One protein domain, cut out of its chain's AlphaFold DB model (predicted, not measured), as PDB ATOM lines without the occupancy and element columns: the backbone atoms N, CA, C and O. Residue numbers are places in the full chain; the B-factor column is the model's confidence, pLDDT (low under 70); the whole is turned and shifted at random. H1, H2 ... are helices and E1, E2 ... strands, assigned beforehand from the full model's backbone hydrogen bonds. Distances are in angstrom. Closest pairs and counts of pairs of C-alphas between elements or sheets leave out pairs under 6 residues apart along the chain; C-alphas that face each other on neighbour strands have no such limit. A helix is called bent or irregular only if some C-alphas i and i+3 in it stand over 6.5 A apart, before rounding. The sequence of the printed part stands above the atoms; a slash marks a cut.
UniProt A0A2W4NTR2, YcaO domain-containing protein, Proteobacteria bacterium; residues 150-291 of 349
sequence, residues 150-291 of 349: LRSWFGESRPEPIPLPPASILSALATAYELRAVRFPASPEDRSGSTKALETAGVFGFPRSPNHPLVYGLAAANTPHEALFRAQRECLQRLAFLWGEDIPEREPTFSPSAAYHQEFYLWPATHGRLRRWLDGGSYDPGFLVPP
ATOM      1  N   LEU A 150       3.610  39.577 -16.157       92.88
ATOM      2  CA  LEU A 150       4.525  40.304 -17.050       92.88
ATOM      3  C   LEU A 150       3.961  41.660 -17.493       92.88
ATOM      4  O   LEU A 150       4.665  42.667 -17.474       92.88
ATOM      5  N   ARG A 151       2.682  41.736 -17.856       92.88
ATOM      6  CA  ARG A 151       2.035  43.006 -18.217       92.88
ATOM      7  C   ARG A 151       2.048  43.986 -17.056       92.88
ATOM      8  O   ARG A 151       2.372  45.162 -17.236       92.88
ATOM      9  N   SER A 152       1.765  43.495 -15.852       93.75
ATOM     10  CA  SER A 152       1.791  44.335 -14.664       93.75
ATOM     11  C   SER A 152       3.192  44.854 -14.347       93.75
ATOM     12  O   SER A 152       3.404  46.020 -14.020       93.75
ATOM     13  N   TRP A 153       4.174  43.983 -14.490       91.06
ATOM     14  CA  TRP A 153       5.584  44.282 -14.326       91.06
ATOM     15  C   TRP A 153       6.112  45.331 -15.283       91.06
ATOM     16  O   TRP A 153       6.804  46.261 -14.869       91.06
ATOM     17  N   PHE A 154       5.793  45.191 -16.567       91.00
ATOM     18  CA  PHE A 154       6.177  46.167 -17.574       91.00
ATOM     19  C   PHE A 154       5.308  47.425 -17.515       91.00
ATOM     20  O   PHE A 154       5.564  48.369 -18.254       91.00
ATOM     21  N   GLY A 155       4.342  47.493 -16.599       91.69
ATOM     22  CA  GLY A 155       3.641  48.721 -16.259       91.69
ATOM     23  C   GLY A 155       2.342  48.967 -17.002       91.69
ATOM     24  O   GLY A 155       1.798  50.057 -16.871       91.69
ATOM     25  N   GLU A 156       1.841  47.995 -17.761       92.62
ATOM     26  CA  GLU A 156       0.536  48.102 -18.423       92.62
ATOM     27  C   GLU A 156      -0.610  48.016 -17.408       92.62
ATOM     28  O   GLU A 156      -1.643  48.667 -17.560       92.62
ATOM     29  N   SER A 157      -0.433  47.228 -16.346       93.50
ATOM     30  CA  SER A 157      -1.442  47.057 -15.305       93.50
ATOM     31  C   SER A 157      -0.865  47.188 -13.898       93.50
ATOM     32  O   SER A 157       0.288  46.862 -13.616       93.50
ATOM     33  N   ARG A 158      -1.678  47.695 -12.974       95.19
ATOM     34  CA  ARG A 158      -1.277  47.860 -11.577       95.19
ATOM     35  C   ARG A 158      -1.654  46.607 -10.773       95.19
ATOM     36  O   ARG A 158      -2.815  46.211 -10.857       95.19
ATOM     37  N   PRO A 159      -0.749  46.016  -9.965       96.75
ATOM     38  CA  PRO A 159      -1.147  45.014  -8.982       96.75
ATOM     39  C   PRO A 159      -2.123  45.625  -7.976       96.75
ATOM     40  O   PRO A 159      -1.911  46.730  -7.475       96.75
ATOM     41  N   GLU A 160      -3.190  44.904  -7.662       97.56
ATOM     42  CA  GLU A 160      -4.230  45.383  -6.758       97.56
ATOM     43  C   GLU A 160      -4.188  44.593  -5.450       97.56
ATOM     44  O   GLU A 160      -4.396  43.381  -5.475       97.56
ATOM     45  N   PRO A 161      -3.932  45.231  -4.297       97.81
ATOM     46  CA  PRO A 161      -3.936  44.535  -3.019       97.81
ATOM     47  C   PRO A 161      -5.287  43.874  -2.737       97.81
ATOM     48  O   PRO A 161      -6.336  44.506  -2.866       97.81
ATOM     49  N   ILE A 162      -5.253  42.619  -2.297       97.19
ATOM     50  CA  ILE A 162      -6.437  41.875  -1.857       97.19
ATOM     51  C   ILE A 162      -6.220  41.335  -0.439       97.19
ATOM     52  O   ILE A 162      -5.086  41.038  -0.055       97.19
ATOM     53  N   PRO A 163      -7.282  41.218   0.377       94.69
ATOM     54  CA  PRO A 163      -7.147  40.689   1.725       94.69
ATOM     55  C   PRO A 163      -6.805  39.195   1.690       94.69
ATOM     56  O   PRO A 163      -7.413  38.421   0.950       94.69
ATOM     57  N   LEU A 164      -5.872  38.776   2.547       92.62
ATOM     58  CA  LEU A 164      -5.706  37.361   2.865       92.62
ATOM     59  C   LEU A 164      -6.861  36.909   3.773       92.62
ATOM     60  O   LEU A 164      -7.201  37.623   4.721       92.62
ATOM     61  N   PRO A 165      -7.468  35.738   3.518       88.75
ATOM     62  CA  PRO A 165      -8.524  35.228   4.380       88.75
ATOM     63  C   PRO A 165      -7.968  34.934   5.789       88.75
ATOM     64  O   PRO A 165      -6.841  34.449   5.900       88.75
ATOM     65  N   PRO A 166      -8.745  35.147   6.871       81.88
ATOM     66  CA  PRO A 166      -8.300  34.848   8.238       81.88
ATOM     67  C   PRO A 166      -7.847  33.394   8.442       81.88
ATOM     68  O   PRO A 166      -6.914  33.138   9.193       81.88
ATOM     69  N   ALA A 167      -8.472  32.450   7.729       83.56
ATOM     70  CA  ALA A 167      -8.112  31.031   7.712       83.56
ATOM     71  C   ALA A 167      -7.101  30.676   6.599       83.56
ATOM     72  O   ALA A 167      -7.120  29.571   6.063       83.56
ATOM     73  N   SER A 168      -6.246  31.622   6.199       85.06
ATOM     74  CA  SER A 168      -5.175  31.377   5.230       85.06
ATOM     75  C   SER A 168      -4.240  30.269   5.719       85.06
ATOM     76  O   SER A 168      -3.841  30.251   6.888       85.06
ATOM     77  N   ILE A 169      -3.808  29.402   4.798       84.56
ATOM     78  CA  ILE A 169      -2.786  28.383   5.078       84.56
ATOM     79  C   ILE A 169      -1.432  29.005   5.466       84.56
ATOM     80  O   ILE A 169      -0.588  28.336   6.048       84.56
ATOM     81  N   LEU A 170      -1.235  30.297   5.183       87.88
ATOM     82  CA  LEU A 170      -0.036  31.055   5.534       87.88
ATOM     83  C   LEU A 170      -0.163  31.788   6.876       87.88
ATOM     84  O   LEU A 170       0.763  32.494   7.266       87.88
ATOM     85  N   SER A 171      -1.282  31.657   7.596       85.69
ATOM     86  CA  SER A 171      -1.509  32.355   8.872       85.69
ATOM     87  C   SER A 171      -0.394  32.102   9.896       85.69
ATOM     88  O   SER A 171       0.039  33.037  10.571       85.69
ATOM     89  N   ALA A 172       0.154  30.884   9.936       84.94
ATOM     90  CA  ALA A 172       1.298  30.523  10.777       84.94
ATOM     91  C   ALA A 172       2.584  31.313  10.449       84.94
ATOM     92  O   ALA A 172       3.446  31.474  11.311       84.94
ATOM     93  N   LEU A 173       2.707  31.851   9.229       87.62
ATOM     94  CA  LEU A 173       3.883  32.593   8.766       87.62
ATOM     95  C   LEU A 173       3.868  34.071   9.182       87.62
ATOM     96  O   LEU A 173       4.903  34.732   9.113       87.62
ATOM     97  N   ALA A 174       2.722  34.617   9.602       86.38
ATOM     98  CA  ALA A 174       2.523  36.064   9.771       86.38
ATOM     99  C   ALA A 174       3.453  36.722  10.814       86.38
ATOM    100  O   ALA A 174       3.689  37.933  10.774       86.38
ATOM    101  N   THR A 175       4.002  35.937  11.743       90.62
ATOM    102  CA  THR A 175       4.971  36.401  12.747       90.62
ATOM    103  C   THR A 175       6.382  36.551  12.180       90.62
ATOM    104  O   THR A 175       7.120  37.435  12.610       90.62
ATOM    105  N   ALA A 176       6.755  35.737  11.191       94.50
ATOM    106  CA  ALA A 176       8.076  35.732  10.564       94.50
ATOM    107  C   ALA A 176       8.113  36.451   9.213       94.50
ATOM    108  O   ALA A 176       9.191  36.819   8.739       94.50
ATOM    109  N   TYR A 177       6.946  36.685   8.620       96.69
ATOM    110  CA  TYR A 177       6.787  37.278   7.305       96.69
ATOM    111  C   TYR A 177       5.823  38.462   7.334       96.69
ATOM    112  O   TYR A 177       4.848  38.504   8.081       96.69
ATOM    113  N   GLU A 178       6.088  39.452   6.491       96.38
ATOM    114  CA  GLU A 178       5.054  40.352   6.000       96.38
ATOM    115  C   GLU A 178       4.432  39.710   4.761       96.38
ATOM    116  O   GLU A 178       5.075  39.604   3.714       96.38
ATOM    117  N   LEU A 179       3.186  39.265   4.899       96.56
ATOM    118  CA  LEU A 179       2.441  38.639   3.818       96.56
ATOM    119  C   LEU A 179       1.676  39.699   3.026       96.56
ATOM    120  O   LEU A 179       0.968  40.525   3.602       96.56
ATOM    121  N   ARG A 180       1.788  39.646   1.700       96.88
ATOM    122  CA  ARG A 180       1.007  40.465   0.771       96.88
ATOM    123  C   ARG A 180       0.313  39.566  -0.236       96.88
ATOM    124  O   ARG A 180       0.949  38.681  -0.796       96.88
ATOM    125  N   ALA A 181      -0.965  39.820  -0.484       97.69
ATOM    126  CA  ALA A 181      -1.693  39.217  -1.590       97.69
ATOM    127  C   ALA A 181      -2.128  40.307  -2.567       97.69
ATOM    128  O   ALA A 181      -2.549  41.391  -2.154       97.69
ATOM    129  N   VAL A 182      -2.011  40.018  -3.857       98.19
ATOM    130  CA  VAL A 182      -2.393  40.929  -4.935       98.19
ATOM    131  C   VAL A 182      -3.180  40.188  -6.004       98.19
ATOM    132  O   VAL A 182      -2.971  38.997  -6.233       98.19
ATOM    133  N   ARG A 183      -4.067  40.910  -6.680       97.94
ATOM    134  CA  ARG A 183      -4.680  40.524  -7.945       97.94
ATOM    135  C   ARG A 183      -3.911  41.176  -9.090       97.94
ATOM    136  O   ARG A 183      -3.559  42.352  -9.007       97.94
ATOM    137  N   PHE A 184      -3.703  40.427 -10.167       96.88
ATOM    138  CA  PHE A 184      -3.191  40.944 -11.432       96.88
ATOM    139  C   PHE A 184      -4.357  41.054 -12.422       96.88
ATOM    140  O   PHE A 184      -4.849  40.021 -12.889       96.88
ATOM    141  N   PRO A 185      -4.858  42.270 -12.703       94.06
ATOM    142  CA  PRO A 185      -6.027  42.443 -13.554       94.06
ATOM    143  C   PRO A 185      -5.708  42.110 -15.019       94.06
ATOM    144  O   PRO A 185      -4.569  42.240 -15.476       94.06
ATOM    145  N   ALA A 186      -6.733  41.688 -15.759       89.94
ATOM    146  CA  ALA A 186      -6.635  41.482 -17.200       89.94
ATOM    147  C   ALA A 186      -6.326  42.801 -17.931       89.94
ATOM    148  O   ALA A 186      -6.763  43.872 -17.500       89.94
ATOM    149  N   SER A 187      -5.621  42.719 -19.064       81.88
ATOM    150  CA  SER A 187      -5.432  43.887 -19.932       81.88
ATOM    151  C   SER A 187      -6.788  44.357 -20.485       81.88
ATOM    152  O   SER A 187      -7.606  43.520 -20.889       81.88
ATOM    153  N   PRO A 188      -7.035  45.679 -20.564       74.00
ATOM    154  CA  PRO A 188      -8.198  46.224 -21.264       74.00
ATOM    155  C   PRO A 188      -8.295  45.740 -22.720       74.00
ATOM    156  O   PRO A 188      -9.399  45.541 -23.229       74.00
ATOM    157  N   GLU A 189      -7.142  45.501 -23.356       74.00
ATOM    158  CA  GLU A 189      -7.008  45.039 -24.741       74.00
ATOM    159  C   GLU A 189      -7.100  43.519 -24.896       74.00
ATOM    160  O   GLU A 189      -7.042  43.017 -26.021       74.00
ATOM    161  N   ASP A 190      -7.272  42.754 -23.810       73.88
ATOM    162  CA  ASP A 190      -7.620  41.345 -23.959       73.88
ATOM    163  C   ASP A 190      -8.953  41.264 -24.729       73.88
ATOM    164  O   ASP A 190      -9.912  41.978 -24.440       73.88
ATOM    165  N   ARG A 191      -9.028  40.442 -25.773       66.19
ATOM    166  CA  ARG A 191     -10.238  40.277 -26.600       66.19
ATOM    167  C   ARG A 191     -10.862  38.902 -26.428       66.19
ATOM    168  O   ARG A 191     -11.967  38.675 -26.914       66.19
ATOM    169  N   SER A 192     -10.178  37.989 -25.745       73.62
ATOM    170  CA  SER A 192     -10.636  36.621 -25.575       73.62
ATOM    171  C   SER A 192     -11.476  36.499 -24.302       73.62
ATOM    172  O   SER A 192     -11.027  36.761 -23.189       73.62
ATOM    173  N   GLY A 193     -12.742  36.099 -24.463       70.44
ATOM    174  CA  GLY A 193     -13.651  35.907 -23.331       70.44
ATOM    175  C   GLY A 193     -13.159  34.838 -22.350       70.44
ATOM    176  O   GLY A 193     -13.363  34.981 -21.149       70.44
ATOM    177  N   SER A 194     -12.460  33.805 -22.837       73.44
ATOM    178  CA  SER A 194     -11.935  32.726 -21.992       73.44
ATOM    179  C   SER A 194     -10.744  33.165 -21.140       73.44
ATOM    180  O   SER A 194     -10.645  32.777 -19.983       73.44
ATOM    181  N   THR A 195      -9.861  34.008 -21.677       80.19
ATOM    182  CA  THR A 195      -8.698  34.528 -20.940       80.19
ATOM    183  C   THR A 195      -9.117  35.624 -19.970       80.19
ATOM    184  O   THR A 195      -8.583  35.682 -18.866       80.19
ATOM    185  N   LYS A 196     -10.129  36.432 -20.319       80.00
ATOM    186  CA  LYS A 196     -10.755  37.399 -19.402       80.00
ATOM    187  C   LYS A 196     -11.449  36.753 -18.211       80.00
ATOM    188  O   LYS A 196     -11.458  37.351 -17.143       80.00
ATOM    189  N   ALA A 197     -12.036  35.571 -18.396       86.25
ATOM    190  CA  ALA A 197     -12.774  34.878 -17.344       86.25
ATOM    191  C   ALA A 197     -11.877  34.339 -16.220       86.25
ATOM    192  O   ALA A 197     -12.369  34.066 -15.129       86.25
ATOM    193  N   LEU A 198     -10.575  34.180 -16.473       94.12
ATOM    194  CA  LEU A 198      -9.629  33.752 -15.451       94.12
ATOM    195  C   LEU A 198      -9.313  34.897 -14.486       94.12
ATOM    196  O   LEU A 198      -9.273  36.067 -14.855       94.12
ATOM    197  N   GLU A 199      -9.019  34.556 -13.248       96.81
ATOM    198  CA  GLU A 199      -8.570  35.448 -12.188       96.81
ATOM    199  C   GLU A 199      -7.130  35.094 -11.857       96.81
ATOM    200  O   GLU A 199      -6.804  33.913 -11.767       96.81
ATOM    201  N   THR A 200      -6.271  36.100 -11.684       97.81
ATOM    202  CA  THR A 200      -4.844  35.885 -11.419       97.81
ATOM    203  C   THR A 200      -4.458  36.552 -10.119       97.81
ATOM    204  O   THR A 200      -4.704  37.745  -9.928       97.81
ATOM    205  N   ALA A 201      -3.853  35.780  -9.225       98.06
ATOM    206  CA  ALA A 201      -3.442  36.228  -7.908       98.06
ATOM    207  C   ALA A 201      -1.967  35.913  -7.669       98.06
ATOM    208  O   ALA A 201      -1.424  34.951  -8.206       98.06
ATOM    209  N   GLY A 202      -1.336  36.723  -6.826       97.81
ATOM    210  CA  GLY A 202      -0.013  36.459  -6.288       97.81
ATOM    211  C   GLY A 202       0.001  36.619  -4.781       97.81
ATOM    212  O   GLY A 202      -0.697  37.470  -4.228       97.81
ATOM    213  N   VAL A 203       0.815  35.807  -4.119       97.69
ATOM    214  CA  VAL A 203       1.064  35.892  -2.683       97.69
ATOM    215  C   VAL A 203       2.556  35.972  -2.455       97.69
ATOM    216  O   VAL A 203       3.296  35.166  -2.996       97.69
ATOM    217  N   PHE A 204       2.984  36.935  -1.648       97.25
ATOM    218  CA  PHE A 204       4.382  37.246  -1.388       97.25
ATOM    219  C   PHE A 204       4.625  37.263   0.117       97.25
ATOM    220  O   PHE A 204       3.933  37.968   0.853       97.25
ATOM    221  N   GLY A 205       5.613  36.501   0.571       97.06
ATOM    222  CA  GLY A 205       6.120  36.523   1.932       97.06
ATOM    223  C   GLY A 205       7.456  37.245   1.976       97.06
ATOM    224  O   GLY A 205       8.486  36.675   1.621       97.06
ATOM    225  N   PHE A 206       7.451  38.483   2.469       97.44
ATOM    226  CA  PHE A 206       8.681  39.221   2.735       97.44
ATOM    227  C   PHE A 206       9.224  38.862   4.118       97.44
ATOM    228  O   PHE A 206       8.524  39.079   5.111       97.44
ATOM    229  N   PRO A 207      10.448  38.328   4.215       97.00
ATOM    230  CA  PRO A 207      10.974  37.855   5.481       97.00
ATOM    231  C   PRO A 207      11.250  39.033   6.422       97.00
ATOM    232  O   PRO A 207      11.748  40.082   6.008       97.00
ATOM    233  N   ARG A 208      10.924  38.863   7.707       96.00
ATOM    234  CA  ARG A 208      11.280  39.812   8.780       96.00
ATOM    235  C   ARG A 208      12.676  39.552   9.355       96.00
ATOM    236  O   ARG A 208      13.205  40.401  10.063       96.00
ATOM    237  N   SER A 209      13.245  38.385   9.061       93.44
ATOM    238  CA  SER A 209      14.587  37.951   9.456       93.44
ATOM    239  C   SER A 209      15.472  37.827   8.212       93.44
ATOM    240  O   SER A 209      14.989  37.306   7.209       93.44
ATOM    241  N   PRO A 210      16.753  38.236   8.255       90.44
ATOM    242  CA  PRO A 210      17.669  38.062   7.124       90.44
ATOM    243  C   PRO A 210      17.979  36.590   6.809       90.44
ATOM    244  O   PRO A 210      18.431  36.297   5.712       90.44
ATOM    245  N   ASN A 211      17.703  35.671   7.741       91.00
ATOM    246  CA  ASN A 211      17.970  34.236   7.585       91.00
ATOM    247  C   ASN A 211      16.802  33.471   6.943       91.00
ATOM    248  O   ASN A 211      16.831  32.248   6.874       91.00
ATOM    249  N   HIS A 212      15.723  34.161   6.575       95.12
ATOM    250  CA  HIS A 212      14.554  33.545   5.962       95.12
ATOM    251  C   HIS A 212      14.477  33.946   4.486       95.12
ATOM    252  O   HIS A 212      14.686  35.122   4.172       95.12
ATOM    253  N   PRO A 213      14.125  33.020   3.581       96.44
ATOM    254  CA  PRO A 213      14.035  33.324   2.161       96.44
ATOM    255  C   PRO A 213      12.823  34.206   1.867       96.44
ATOM    256  O   PRO A 213      11.776  34.070   2.509       96.44
ATOM    257  N   LEU A 214      12.935  35.067   0.854       96.31
ATOM    258  CA  LEU A 214      11.761  35.608   0.178       96.31
ATOM    259  C   LEU A 214      11.026  34.472  -0.529       96.31
ATOM    260  O   LEU A 214      11.624  33.681  -1.259       96.31
ATOM    261  N   VAL A 215       9.712  34.428  -0.346       95.88
ATOM    262  CA  VAL A 215       8.856  33.423  -0.973       95.88
ATOM    263  C   VAL A 215       7.682  34.080  -1.656       95.88
ATOM    264  O   VAL A 215       7.226  35.156  -1.266       95.88
ATOM    265  N   TYR A 216       7.196  33.428  -2.696       96.50
ATOM    266  CA  TYR A 216       6.023  33.862  -3.418       96.50
ATOM    267  C   TYR A 216       5.396  32.687  -4.158       96.50
ATOM    268  O   TYR A 216       6.053  31.674  -4.396       96.50
ATOM    269  N   GLY A 217       4.136  32.854  -4.528       96.50
ATOM    270  CA  GLY A 217       3.419  31.965  -5.427       96.50
ATOM    271  C   GLY A 217       2.441  32.763  -6.269       96.50
ATOM    272  O   GLY A 217       1.956  33.818  -5.843       96.50
ATOM    273  N   LEU A 218       2.185  32.276  -7.471       97.06
ATOM    274  CA  LEU A 218       1.364  32.893  -8.493       97.06
ATOM    275  C   LEU A 218       0.359  31.846  -8.977       97.06
ATOM    276  O   LEU A 218       0.579  30.646  -8.901       97.06
ATOM    277  N   ALA A 219      -0.823  32.284  -9.373       97.19
ATOM    278  CA  ALA A 219      -1.809  31.359  -9.906       97.19
ATOM    279  C   ALA A 219      -2.828  32.092 -10.753       97.19
ATOM    280  O   ALA A 219      -3.278  33.181 -10.378       97.19
ATOM    281  N   ALA A 220      -3.290  31.437 -11.814       97.50
ATOM    282  CA  ALA A 220      -4.586  31.731 -12.403       97.50
ATOM    283  C   ALA A 220      -5.595  30.598 -12.175       97.50
ATOM    284  O   ALA A 220      -5.249  29.415 -12.131       97.50
ATOM    285  N   ALA A 221      -6.865  30.968 -12.032       96.88
ATOM    286  CA  ALA A 221      -7.981  30.034 -11.916       96.88
ATOM    287  C   ALA A 221      -9.299  30.683 -12.359       96.88
ATOM    288  O   ALA A 221      -9.348  31.876 -12.629       96.88
ATOM    289  N   ASN A 222     -10.394  29.920 -12.386       94.94
ATOM    290  CA  ASN A 222     -11.713  30.430 -12.794       94.94
ATOM    291  C   ASN A 222     -12.378  31.337 -11.746       94.94
ATOM    292  O   ASN A 222     -13.394  31.965 -12.027       94.94
ATOM    293  N   THR A 223     -11.855  31.370 -10.517       95.88
ATOM    294  CA  THR A 223     -12.397  32.205  -9.440       95.88
ATOM    295  C   THR A 223     -11.274  32.883  -8.654       95.88
ATOM    296  O   THR A 223     -10.194  32.299  -8.515       95.88
ATOM    297  N   PRO A 224     -11.521  34.068  -8.054       96.00
ATOM    298  CA  PRO A 224     -10.502  34.754  -7.257       96.00
ATOM    299  C   PRO A 224     -10.038  33.925  -6.055       96.00
ATOM    300  O   PRO A 224      -8.858  33.917  -5.714       96.00
ATOM    301  N   HIS A 225     -10.967  33.201  -5.421       96.06
ATOM    302  CA  HIS A 225     -10.672  32.351  -4.269       96.06
ATOM    303  C   HIS A 225      -9.740  31.194  -4.643       96.06
ATOM    304  O   HIS A 225      -8.769  30.928  -3.938       96.06
ATOM    305  N   GLU A 226     -10.012  30.516  -5.759       96.38
ATOM    306  CA  GLU A 226      -9.180  29.409  -6.225       96.38
ATOM    307  C   GLU A 226      -7.787  29.884  -6.655       96.38
ATOM    308  O   GLU A 226      -6.798  29.255  -6.280       96.38
ATOM    309  N   ALA A 227      -7.694  31.015  -7.364       97.31
ATOM    310  CA  ALA A 227      -6.413  31.608  -7.743       97.31
ATOM    311  C   ALA A 227      -5.592  31.947  -6.490       97.31
ATOM    312  O   ALA A 227      -4.459  31.503  -6.337       97.31
ATOM    313  N   LEU A 228      -6.194  32.638  -5.517       97.50
ATOM    314  CA  LEU A 228      -5.512  32.969  -4.269       97.50
ATOM    315  C   LEU A 228      -5.098  31.721  -3.473       97.50
ATOM    316  O   LEU A 228      -4.032  31.705  -2.861       97.50
ATOM    317  N   PHE A 229      -5.916  30.668  -3.451       95.94
ATOM    318  CA  PHE A 229      -5.573  29.416  -2.774       95.94
ATOM    319  C   PHE A 229      -4.384  28.707  -3.436       95.94
ATOM    320  O   PHE A 229      -3.453  28.297  -2.742       95.94
ATOM    321  N   ARG A 230      -4.368  28.607  -4.769       95.94
ATOM    322  CA  ARG A 230      -3.252  28.018  -5.528       95.94
ATOM    323  C   ARG A 230      -1.954  28.814  -5.338       95.94
ATOM    324  O   ARG A 230      -0.935  28.210  -5.013       95.94
ATOM    325  N   ALA A 231      -2.018  30.147  -5.390       97.19
ATOM    326  CA  ALA A 231      -0.870  31.019  -5.131       97.19
ATOM    327  C   ALA A 231      -0.308  30.845  -3.704       97.19
ATOM    328  O   ALA A 231       0.905  30.832  -3.502       97.19
ATOM    329  N   GLN A 232      -1.167  30.651  -2.694       95.94
ATOM    330  CA  GLN A 232      -0.703  30.323  -1.339       95.94
ATOM    331  C   GLN A 232       0.018  28.969  -1.287       95.94
ATOM    332  O   GLN A 232       1.033  28.857  -0.603       95.94
ATOM    333  N   ARG A 233      -0.490  27.944  -1.989       94.12
ATOM    334  CA  ARG A 233       0.139  26.613  -2.021       94.12
ATOM    335  C   ARG A 233       1.516  26.651  -2.666       94.12
ATOM    336  O   ARG A 233       2.434  26.042  -2.130       94.12
ATOM    337  N   GLU A 234       1.669  27.376  -3.770       95.25
ATOM    338  CA  GLU A 234       2.976  27.541  -4.411       95.25
ATOM    339  C   GLU A 234       3.943  28.327  -3.514       95.25
ATOM    340  O   GLU A 234       5.076  27.896  -3.316       95.25
ATOM    341  N   CYS A 235       3.479  29.406  -2.872       95.44
ATOM    342  CA  CYS A 235       4.273  30.165  -1.902       95.44
ATOM    343  C   CYS A 235       4.788  29.275  -0.758       95.44
ATOM    344  O   CYS A 235       5.963  29.330  -0.394       95.44
ATOM    345  N   LEU A 236       3.922  28.413  -0.221       93.81
ATOM    346  CA  LEU A 236       4.268  27.477   0.846       93.81
ATOM    347  C   LEU A 236       5.210  26.369   0.372       93.81
ATOM    348  O   LEU A 236       6.155  26.033   1.078       93.81
ATOM    349  N   GLN A 237       4.983  25.827  -0.826       93.75
ATOM    350  CA  GLN A 237       5.881  24.846  -1.427       93.75
ATOM    351  C   GLN A 237       7.284  25.428  -1.604       93.75
ATOM    352  O   GLN A 237       8.267  24.803  -1.211       93.75
ATOM    353  N   ARG A 238       7.371  26.652  -2.128       95.25
ATOM    354  CA  ARG A 238       8.629  27.374  -2.296       95.25
ATOM    355  C   ARG A 238       9.326  27.618  -0.960       95.25
ATOM    356  O   ARG A 238      10.526  27.390  -0.857       95.25
ATOM    357  N   LEU A 239       8.581  28.023   0.071       95.31
ATOM    358  CA  LEU A 239       9.119  28.153   1.425       95.31
ATOM    359  C   LEU A 239       9.704  26.840   1.933       95.31
ATOM    360  O   LEU A 239      10.801  26.846   2.475       95.31
ATOM    361  N   ALA A 240       8.990  25.735   1.746       94.81
ATOM    362  CA  ALA A 240       9.400  24.441   2.258       94.81
ATOM    363  C   ALA A 240      10.716  23.948   1.625       94.81
ATOM    364  O   ALA A 240      11.554  23.417   2.343       94.81
ATOM    365  N   PHE A 241      10.931  24.189   0.326       94.69
ATOM    366  CA  PHE A 241      12.190  23.855  -0.361       94.69
ATOM    367  C   PHE A 241      13.361  24.791  -0.042       94.69
ATOM    368  O   PHE A 241      14.504  24.377  -0.167       94.69
ATOM    369  N   LEU A 242      13.098  26.043   0.332       95.25
ATOM    370  CA  LEU A 242      14.142  27.038   0.616       95.25
ATOM    371  C   LEU A 242      14.458  27.168   2.109       95.25
ATOM    372  O   LEU A 242      15.273  27.999   2.509       95.25
ATOM    373  N   TRP A 243      13.758  26.431   2.966       95.06
ATOM    374  CA  TRP A 243      13.876  26.607   4.403       95.06
ATOM    375  C   TRP A 243      15.182  26.028   4.937       95.06
ATOM    376  O   TRP A 243      15.398  24.821   4.896       95.06
ATOM    377  N   GLY A 244      16.012  26.897   5.514       92.12
ATOM    378  CA  GLY A 244      17.334  26.523   6.016       92.12
ATOM    379  C   GLY A 244      18.428  26.535   4.948       92.12
ATOM    380  O   GLY A 244      19.583  26.324   5.301       92.12
ATOM    381  N   GLU A 245      18.080  26.823   3.693       94.25
ATOM    382  CA  GLU A 245      19.052  27.083   2.633       94.25
ATOM    383  C   GLU A 245      19.756  28.427   2.856       94.25
ATOM    384  O   GLU A 245      19.186  29.371   3.419       94.25
ATOM    385  N   ASP A 246      20.999  28.522   2.386       94.25
ATOM    386  CA  ASP A 246      21.796  29.740   2.504       94.25
ATOM    387  C   ASP A 246      21.183  30.884   1.685       94.25
ATOM    388  O   ASP A 246      20.859  30.752   0.502       94.25
ATOM    389  N   ILE A 247      21.060  32.052   2.316       95.44
ATOM    390  CA  ILE A 247      20.588  33.266   1.653       95.44
ATOM    391  C   ILE A 247      21.785  33.969   0.996       95.44
ATOM    392  O   ILE A 247      22.753  34.280   1.694       95.44
ATOM    393  N   PRO A 248      21.748  34.272  -0.319       94.38
ATOM    394  CA  PRO A 248      22.859  34.928  -0.995       94.38
ATOM    395  C   PRO A 248      23.212  36.280  -0.365       94.38
ATOM    396  O   PRO A 248      22.365  37.161  -0.213       94.38
ATOM    397  N   GLU A 249      24.494  36.478  -0.059       94.25
ATOM    398  CA  GLU A 249      25.007  37.741   0.492       94.25
ATOM    399  C   GLU A 249      25.328  38.783  -0.596       94.25
ATOM    400  O   GLU A 249      25.431  39.982  -0.327       94.25
ATOM    401  N   ARG A 250      25.476  38.334  -1.847       95.19
ATOM    402  CA  ARG A 250      25.864  39.148  -3.007       95.19
ATOM    403  C   ARG A 250      24.946  38.894  -4.194       95.19
ATOM    404  O   ARG A 250      24.292  37.859  -4.262       95.19
ATOM    405  N   GLU A 251      24.952  39.827  -5.142       94.12
ATOM    406  CA  GLU A 251      24.238  39.665  -6.406       94.12
ATOM    407  C   GLU A 251      24.722  38.400  -7.138       94.12
ATOM    408  O   GLU A 251      25.938  38.228  -7.306       94.12
ATOM    409  N   PRO A 252      23.809  37.516  -7.578       93.56
ATOM    410  CA  PRO A 252      24.191  36.364  -8.377       93.56
ATOM    411  C   PRO A 252      24.729  36.797  -9.742       93.56
ATOM    412  O   PRO A 252      24.378  37.846 -10.285       93.56
ATOM    413  N   THR A 253      25.593  35.971 -10.332       94.19
ATOM    414  CA  THR A 253      26.110  36.253 -11.678       94.19
ATOM    415  C   THR A 253      24.994  36.081 -12.700       94.19
ATOM    416  O   THR A 253      24.359  35.031 -12.751       94.19
ATOM    417  N   PHE A 254      24.770  37.107 -13.524       92.69
ATOM    418  CA  PHE A 254      23.689  37.102 -14.504       92.69
ATOM    419  C   PHE A 254      23.732  35.892 -15.444       92.69
ATOM    420  O   PHE A 254      24.747  35.618 -16.081       92.69
ATOM    421  N   SER A 255      22.575  35.247 -15.589       92.56
ATOM    422  CA  SER A 255      22.288  34.248 -16.614       92.56
ATOM    423  C   SER A 255      20.821  34.372 -17.054       92.56
ATOM    424  O   SER A 255      19.952  34.595 -16.210       92.56
ATOM    425  N   PRO A 256      20.489  34.204 -18.348       91.75
ATOM    426  CA  PRO A 256      19.107  34.145 -18.824       91.75
ATOM    427  C   PRO A 256      18.469  32.776 -18.503       91.75
ATOM    428  O   PRO A 256      17.999  32.063 -19.388       91.75
ATOM    429  N   SER A 257      18.482  32.376 -17.230       91.31
ATOM    430  CA  SER A 257      17.939  31.106 -16.736       91.31
ATOM    431  C   SER A 257      16.966  31.328 -15.581       91.31
ATOM    432  O   SER A 257      17.105  32.285 -14.822       91.31
ATOM    433  N   ALA A 258      16.002  30.416 -15.418       89.44
ATOM    434  CA  ALA A 258      15.060  30.436 -14.295       89.44
ATOM    435  C   ALA A 258      15.784  30.467 -12.935       89.44
ATOM    436  O   ALA A 258      15.453  31.274 -12.070       89.44
ATOM    437  N   ALA A 259      16.839  29.655 -12.791       90.31
ATOM    438  CA  ALA A 259      17.640  29.569 -11.570       90.31
ATOM    439  C   ALA A 259      18.246  30.919 -11.156       90.31
ATOM    440  O   ALA A 259      18.161  31.288  -9.987       90.31
ATOM    441  N   TYR A 260      18.785  31.689 -12.110       92.88
ATOM    442  CA  TYR A 260      19.326  33.014 -11.810       92.88
ATOM    443  C   TYR A 260      18.239  33.959 -11.282       92.88
ATOM    444  O   TYR A 260      18.470  34.650 -10.294       92.88
ATOM    445  N   HIS A 261      17.051  33.994 -11.896       90.56
ATOM    446  CA  HIS A 261      15.985  34.901 -11.442       90.56
ATOM    447  C   HIS A 261      15.421  34.485 -10.077       90.56
ATOM    448  O   HIS A 261      15.088  35.348  -9.266       90.56
ATOM    449  N   GLN A 262      15.385  33.183  -9.777       90.44
ATOM    450  CA  GLN A 262      15.087  32.689  -8.433       90.44
ATOM    451  C   GLN A 262      16.131  33.159  -7.411       90.44
ATOM    452  O   GLN A 262      15.751  33.715  -6.381       90.44
ATOM    453  N   GLU A 263      17.421  32.978  -7.692       92.62
ATOM    454  CA  GLU A 263      18.511  33.389  -6.798       92.62
ATOM    455  C   GLU A 263      18.566  34.916  -6.622       92.62
ATOM    456  O   GLU A 263      18.773  35.417  -5.515       92.62
ATOM    457  N   PHE A 264      18.281  35.679  -7.682       93.56
ATOM    458  CA  PHE A 264      18.238  37.142  -7.654       93.56
ATOM    459  C   PHE A 264      17.251  37.674  -6.609       93.56
ATOM    460  O   PHE A 264      17.522  38.674  -5.939       93.56
ATOM    461  N   TYR A 265      16.111  37.005  -6.440       93.44
ATOM    462  CA  TYR A 265      15.115  37.385  -5.441       93.44
ATOM    463  C   TYR A 265      15.346  36.802  -4.052       93.44
ATOM    464  O   TYR A 265      14.712  37.270  -3.112       93.44
ATOM    465  N   LEU A 266      16.250  35.833  -3.899       94.75
ATOM    466  CA  LEU A 266      16.734  35.432  -2.579       94.75
ATOM    467  C   LEU A 266      17.681  36.479  -1.989       94.75
ATOM    468  O   LEU A 266      17.740  36.623  -0.772       94.75
ATOM    469  N   TRP A 267      18.394  37.234  -2.830       95.25
ATOM    470  CA  TRP A 267      19.300  38.288  -2.382       95.25
ATOM    471  C   TRP A 267      18.532  39.487  -1.776       95.25
ATOM    472  O   TRP A 267      17.857  40.222  -2.508       95.25
ATOM    473  N   PRO A 268      18.682  39.789  -0.466       95.50
ATOM    474  CA  PRO A 268      17.820  40.759   0.220       95.50
ATOM    475  C   PRO A 268      17.820  42.183  -0.346       95.50
ATOM    476  O   PRO A 268      16.836  42.917  -0.192       95.50
ATOM    477  N   ALA A 269      18.892  42.592  -1.031       94.38
ATOM    478  CA  ALA A 269      18.996  43.924  -1.626       94.38
ATOM    479  C   ALA A 269      17.942  44.185  -2.721       94.38
ATOM    480  O   ALA A 269      17.631  45.342  -3.023       94.38
ATOM    481  N   THR A 270      17.354  43.137  -3.304       92.69
ATOM    482  CA  THR A 270      16.375  43.256  -4.394       92.69
ATOM    483  C   THR A 270      14.934  43.360  -3.892       92.69
ATOM    484  O   THR A 270      14.072  43.868  -4.613       92.69
ATOM    485  N   HIS A 271      14.660  43.001  -2.629       94.75
ATOM    486  CA  HIS A 271      13.302  42.960  -2.062       94.75
ATOM    487  C   HIS A 271      12.572  44.308  -2.166       94.75
ATOM    488  O   HIS A 271      11.366  44.359  -2.413       94.75
ATOM    489  N   GLY A 272      13.299  45.423  -2.022       94.31
ATOM    490  CA  GLY A 272      12.736  46.766  -2.166       94.31
ATOM    491  C   GLY A 272      12.194  47.052  -3.572       94.31
ATOM    492  O   GLY A 272      11.216  47.785  -3.702       94.31
ATOM    493  N   ARG A 273      12.785  46.459  -4.621       92.81
ATOM    494  CA  ARG A 273      12.278  46.572  -6.001       92.81
ATOM    495  C   ARG A 273      10.937  45.863  -6.136       92.81
ATOM    496  O   ARG A 273       9.991  46.454  -6.647       92.81
ATOM    497  N   LEU A 274      10.845  44.646  -5.603       94.25
ATOM    498  CA  LEU A 274       9.619  43.858  -5.647       94.25
ATOM    499  C   LEU A 274       8.475  44.543  -4.888       94.25
ATOM    500  O   LEU A 274       7.370  44.640  -5.406       94.25
ATOM    501  N   ARG A 275       8.747  45.102  -3.702       95.94
ATOM    502  CA  ARG A 275       7.752  45.885  -2.942       95.94
ATOM    503  C   ARG A 275       7.220  47.067  -3.744       95.94
ATOM    504  O   ARG A 275       6.010  47.206  -3.873       95.94
ATOM    505  N   ARG A 276       8.116  47.867  -4.336       95.31
ATOM    506  CA  ARG A 276       7.717  49.008  -5.173       95.31
ATOM    507  C   ARG A 276       6.846  48.579  -6.344       95.31
ATOM    508  O   ARG A 276       5.869  49.262  -6.624       95.31
ATOM    509  N   TRP A 277       7.167  47.466  -7.003       94.94
ATOM    510  CA  TRP A 277       6.325  46.921  -8.067       94.94
ATOM    511  C   TRP A 277       4.921  46.572  -7.564       94.94
ATOM    512  O   TRP A 277       3.945  47.052  -8.139       94.94
ATOM    513  N   LEU A 278       4.817  45.829  -6.457       95.81
ATOM    514  CA  LEU A 278       3.530  45.465  -5.851       95.81
ATOM    515  C   LEU A 278       2.710  46.686  -5.408       95.81
ATOM    516  O   LEU A 278       1.485  46.643  -5.443       95.81
ATOM    517  N   ASP A 279       3.368  47.785  -5.035       96.00
ATOM    518  CA  ASP A 279       2.709  49.050  -4.690       96.00
ATOM    519  C   ASP A 279       2.250  49.849  -5.938       96.00
ATOM    520  O   ASP A 279       1.550  50.865  -5.829       96.00
ATOM    521  N   GLY A 280       2.588  49.371  -7.143       94.50
ATOM    522  CA  GLY A 280       2.252  49.979  -8.431       94.50
ATOM    523  C   GLY A 280       3.331  50.897  -9.002       94.50
ATOM    524  O   GLY A 280       3.044  51.659  -9.915       94.50
ATOM    525  N   GLY A 281       4.563  50.842  -8.496       93.50
ATOM    526  CA  GLY A 281       5.669  51.708  -8.918       93.50
ATOM    527  C   GLY A 281       6.120  51.529 -10.371       93.50
ATOM    528  O   GLY A 281       6.829  52.392 -10.877       93.50
ATOM    529  N   SER A 282       5.708  50.442 -11.034       91.12
ATOM    530  CA  SER A 282       5.941  50.228 -12.469       91.12
ATOM    531  C   SER A 282       4.788  50.696 -13.356       91.12
ATOM    532  O   SER A 282       4.946  50.741 -14.571       91.12
ATOM    533  N   TYR A 283       3.619  50.999 -12.783       93.94
ATOM    534  CA  TYR A 283       2.420  51.306 -13.557       93.94
ATOM    535  C   TYR A 283       2.545  52.652 -14.273       93.94
ATOM    536  O   TYR A 283       2.836  53.674 -13.653       93.94
ATOM    537  N   ASP A 284       2.262  52.646 -15.572       92.50
ATOM    538  CA  ASP A 284       2.202  53.835 -16.408       92.50
ATOM    539  C   ASP A 284       0.893  53.814 -17.214       92.50
ATOM    540  O   ASP A 284       0.754  52.985 -18.114       92.50
ATOM    541  N   PRO A 285      -0.063  54.721 -16.938       89.88
ATOM    542  CA  PRO A 285      -1.347  54.743 -17.635       89.88
ATOM    543  C   PRO A 285      -1.227  55.041 -19.138       89.88
ATOM    544  O   PRO A 285      -2.178  54.795 -19.876       89.88
ATOM    545  N   GLY A 286      -0.094  55.585 -19.598       90.62
ATOM    546  CA  GLY A 286       0.183  55.817 -21.015       90.62
ATOM    547  C   GLY A 286       0.818  54.622 -21.728       90.62
ATOM    548  O   GLY A 286       0.976  54.662 -22.949       90.62
ATOM    549  N   PHE A 287       1.197  53.569 -21.000       89.81
ATOM    550  CA  PHE A 287       1.862  52.406 -21.571       89.81
ATOM    551  C   PHE A 287       0.885  51.262 -21.824       89.81
ATOM    552  O   PHE A 287       0.242  50.751 -20.909       89.81
ATOM    553  N   LEU A 288       0.848  50.806 -23.073       87.81
ATOM    554  CA  LEU A 288       0.162  49.589 -23.482       87.81
ATOM    555  C   LEU A 288       1.154  48.682 -24.195       87.81
ATOM    556  O   LEU A 288       1.912  49.128 -25.061       87.81
ATOM    557  N   VAL A 289       1.132  47.400 -23.843       85.12
ATOM    558  CA  VAL A 289       1.889  46.390 -24.578       85.12
ATOM    559  C   VAL A 289       1.232  46.237 -25.949       85.12
ATOM    560  O   VAL A 289       0.028  45.967 -26.008       85.12
ATOM    561  N   PRO A 290       1.981  46.405 -27.054       76.56
ATOM    562  CA  PRO A 290       1.415  46.264 -28.384       76.56
ATOM    563  C   PRO A 290       0.749  44.892 -28.554       76.56
ATOM    564  O   PRO A 290       1.308  43.883 -28.111       76.56
ATOM    565  N   PRO A 291      -0.427  44.820 -29.200       70.56
ATOM    566  CA  PRO A 291      -1.030  43.537 -29.514       70.56
ATOM    567  C   PRO A 291      -0.104  42.750 -30.445       70.56
ATOM    568  O   PRO A 291       0.532  43.320 -31.335       70.56
TER     569      PRO A 291
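This is residues 150 to 291 of the 349 residues of the protein "YcaO domain-containing protein" of Proteobacteria bacterium (UniProt A0A2W4NTR2). A twisted antiparallel sheet lies between two helices: long H3 packs closely over one face, and H5 lies higher over the other. H4 and short H1 lie near H5, while H2 is far out. The 142 printed residues hold five named helices and four strands, in chain order H1 E1 E2 H2 E3 E4 H3 H4 H5; sheet order is E1 E2 E3 E4, class mixed. The whole is compact, with a radius of gyration of the C-alphas of 15.7 A and spans of 45 by 38 by 23 A.

Find C-alpha 150 at (4.525, 40.304, -17.050), where H1, residues 150 to 153, begins. Next come E1, 160 to 162; E2, 177 to 183, 19.4 A long; H2, 193 to 196; E3, 199 to 207, 26.5 A; and E4, 215 to 221, 20.4 A. H3, 224 to 242, runs 27.0 A; H4, 258 to 266, 12.8 A. H5, 268 to 278, 16.2 A, ends at C-alpha 278 (3.530, 45.465, -5.851); it is only just irregular, C-alphas 269 and 272 being 6.9 A apart.

In hairpin E1 and E2, look for N 160 and O 183 at 2.9 A; between E2 and E3, N 180 and O 204 at 2.9 A; in hairpin E3 and E4, N 203 and O 217 at 2.9 A. H3 is on the sheet over E3 and E4, height 5.2 A; its closest C-alphas to E4 are Cys 235 and Gly 217, 4.0 A. H5, on the opposite face at 10.0 A, is over E2 and E3, making three layers, helices on both faces; C-alphas 271 and 206 are its closest to E3, 7.6 A. H4 is close to but not clearly touching H5, about perpendicular at 83 degrees, C-alphas 265 and 271 closest at 6.8 A. H1 is likewise close to H5, C-alphas 153 and 277 closest at 6.8 A; H2 is not on the sheet. Every O i to N i+4 pair is within hydrogen-bond range in H3 and H4, 5 of 7 in H5; H1 and H2 are too short for one.

The C-alphas farthest apart, Gly 193 and Glu 249, are 45.4 A apart. The printed part has no cut; E1 to E2 and H3 to H4 are long links. Mean pLDDT of the printed part is 92.1, with residue 191 under 70.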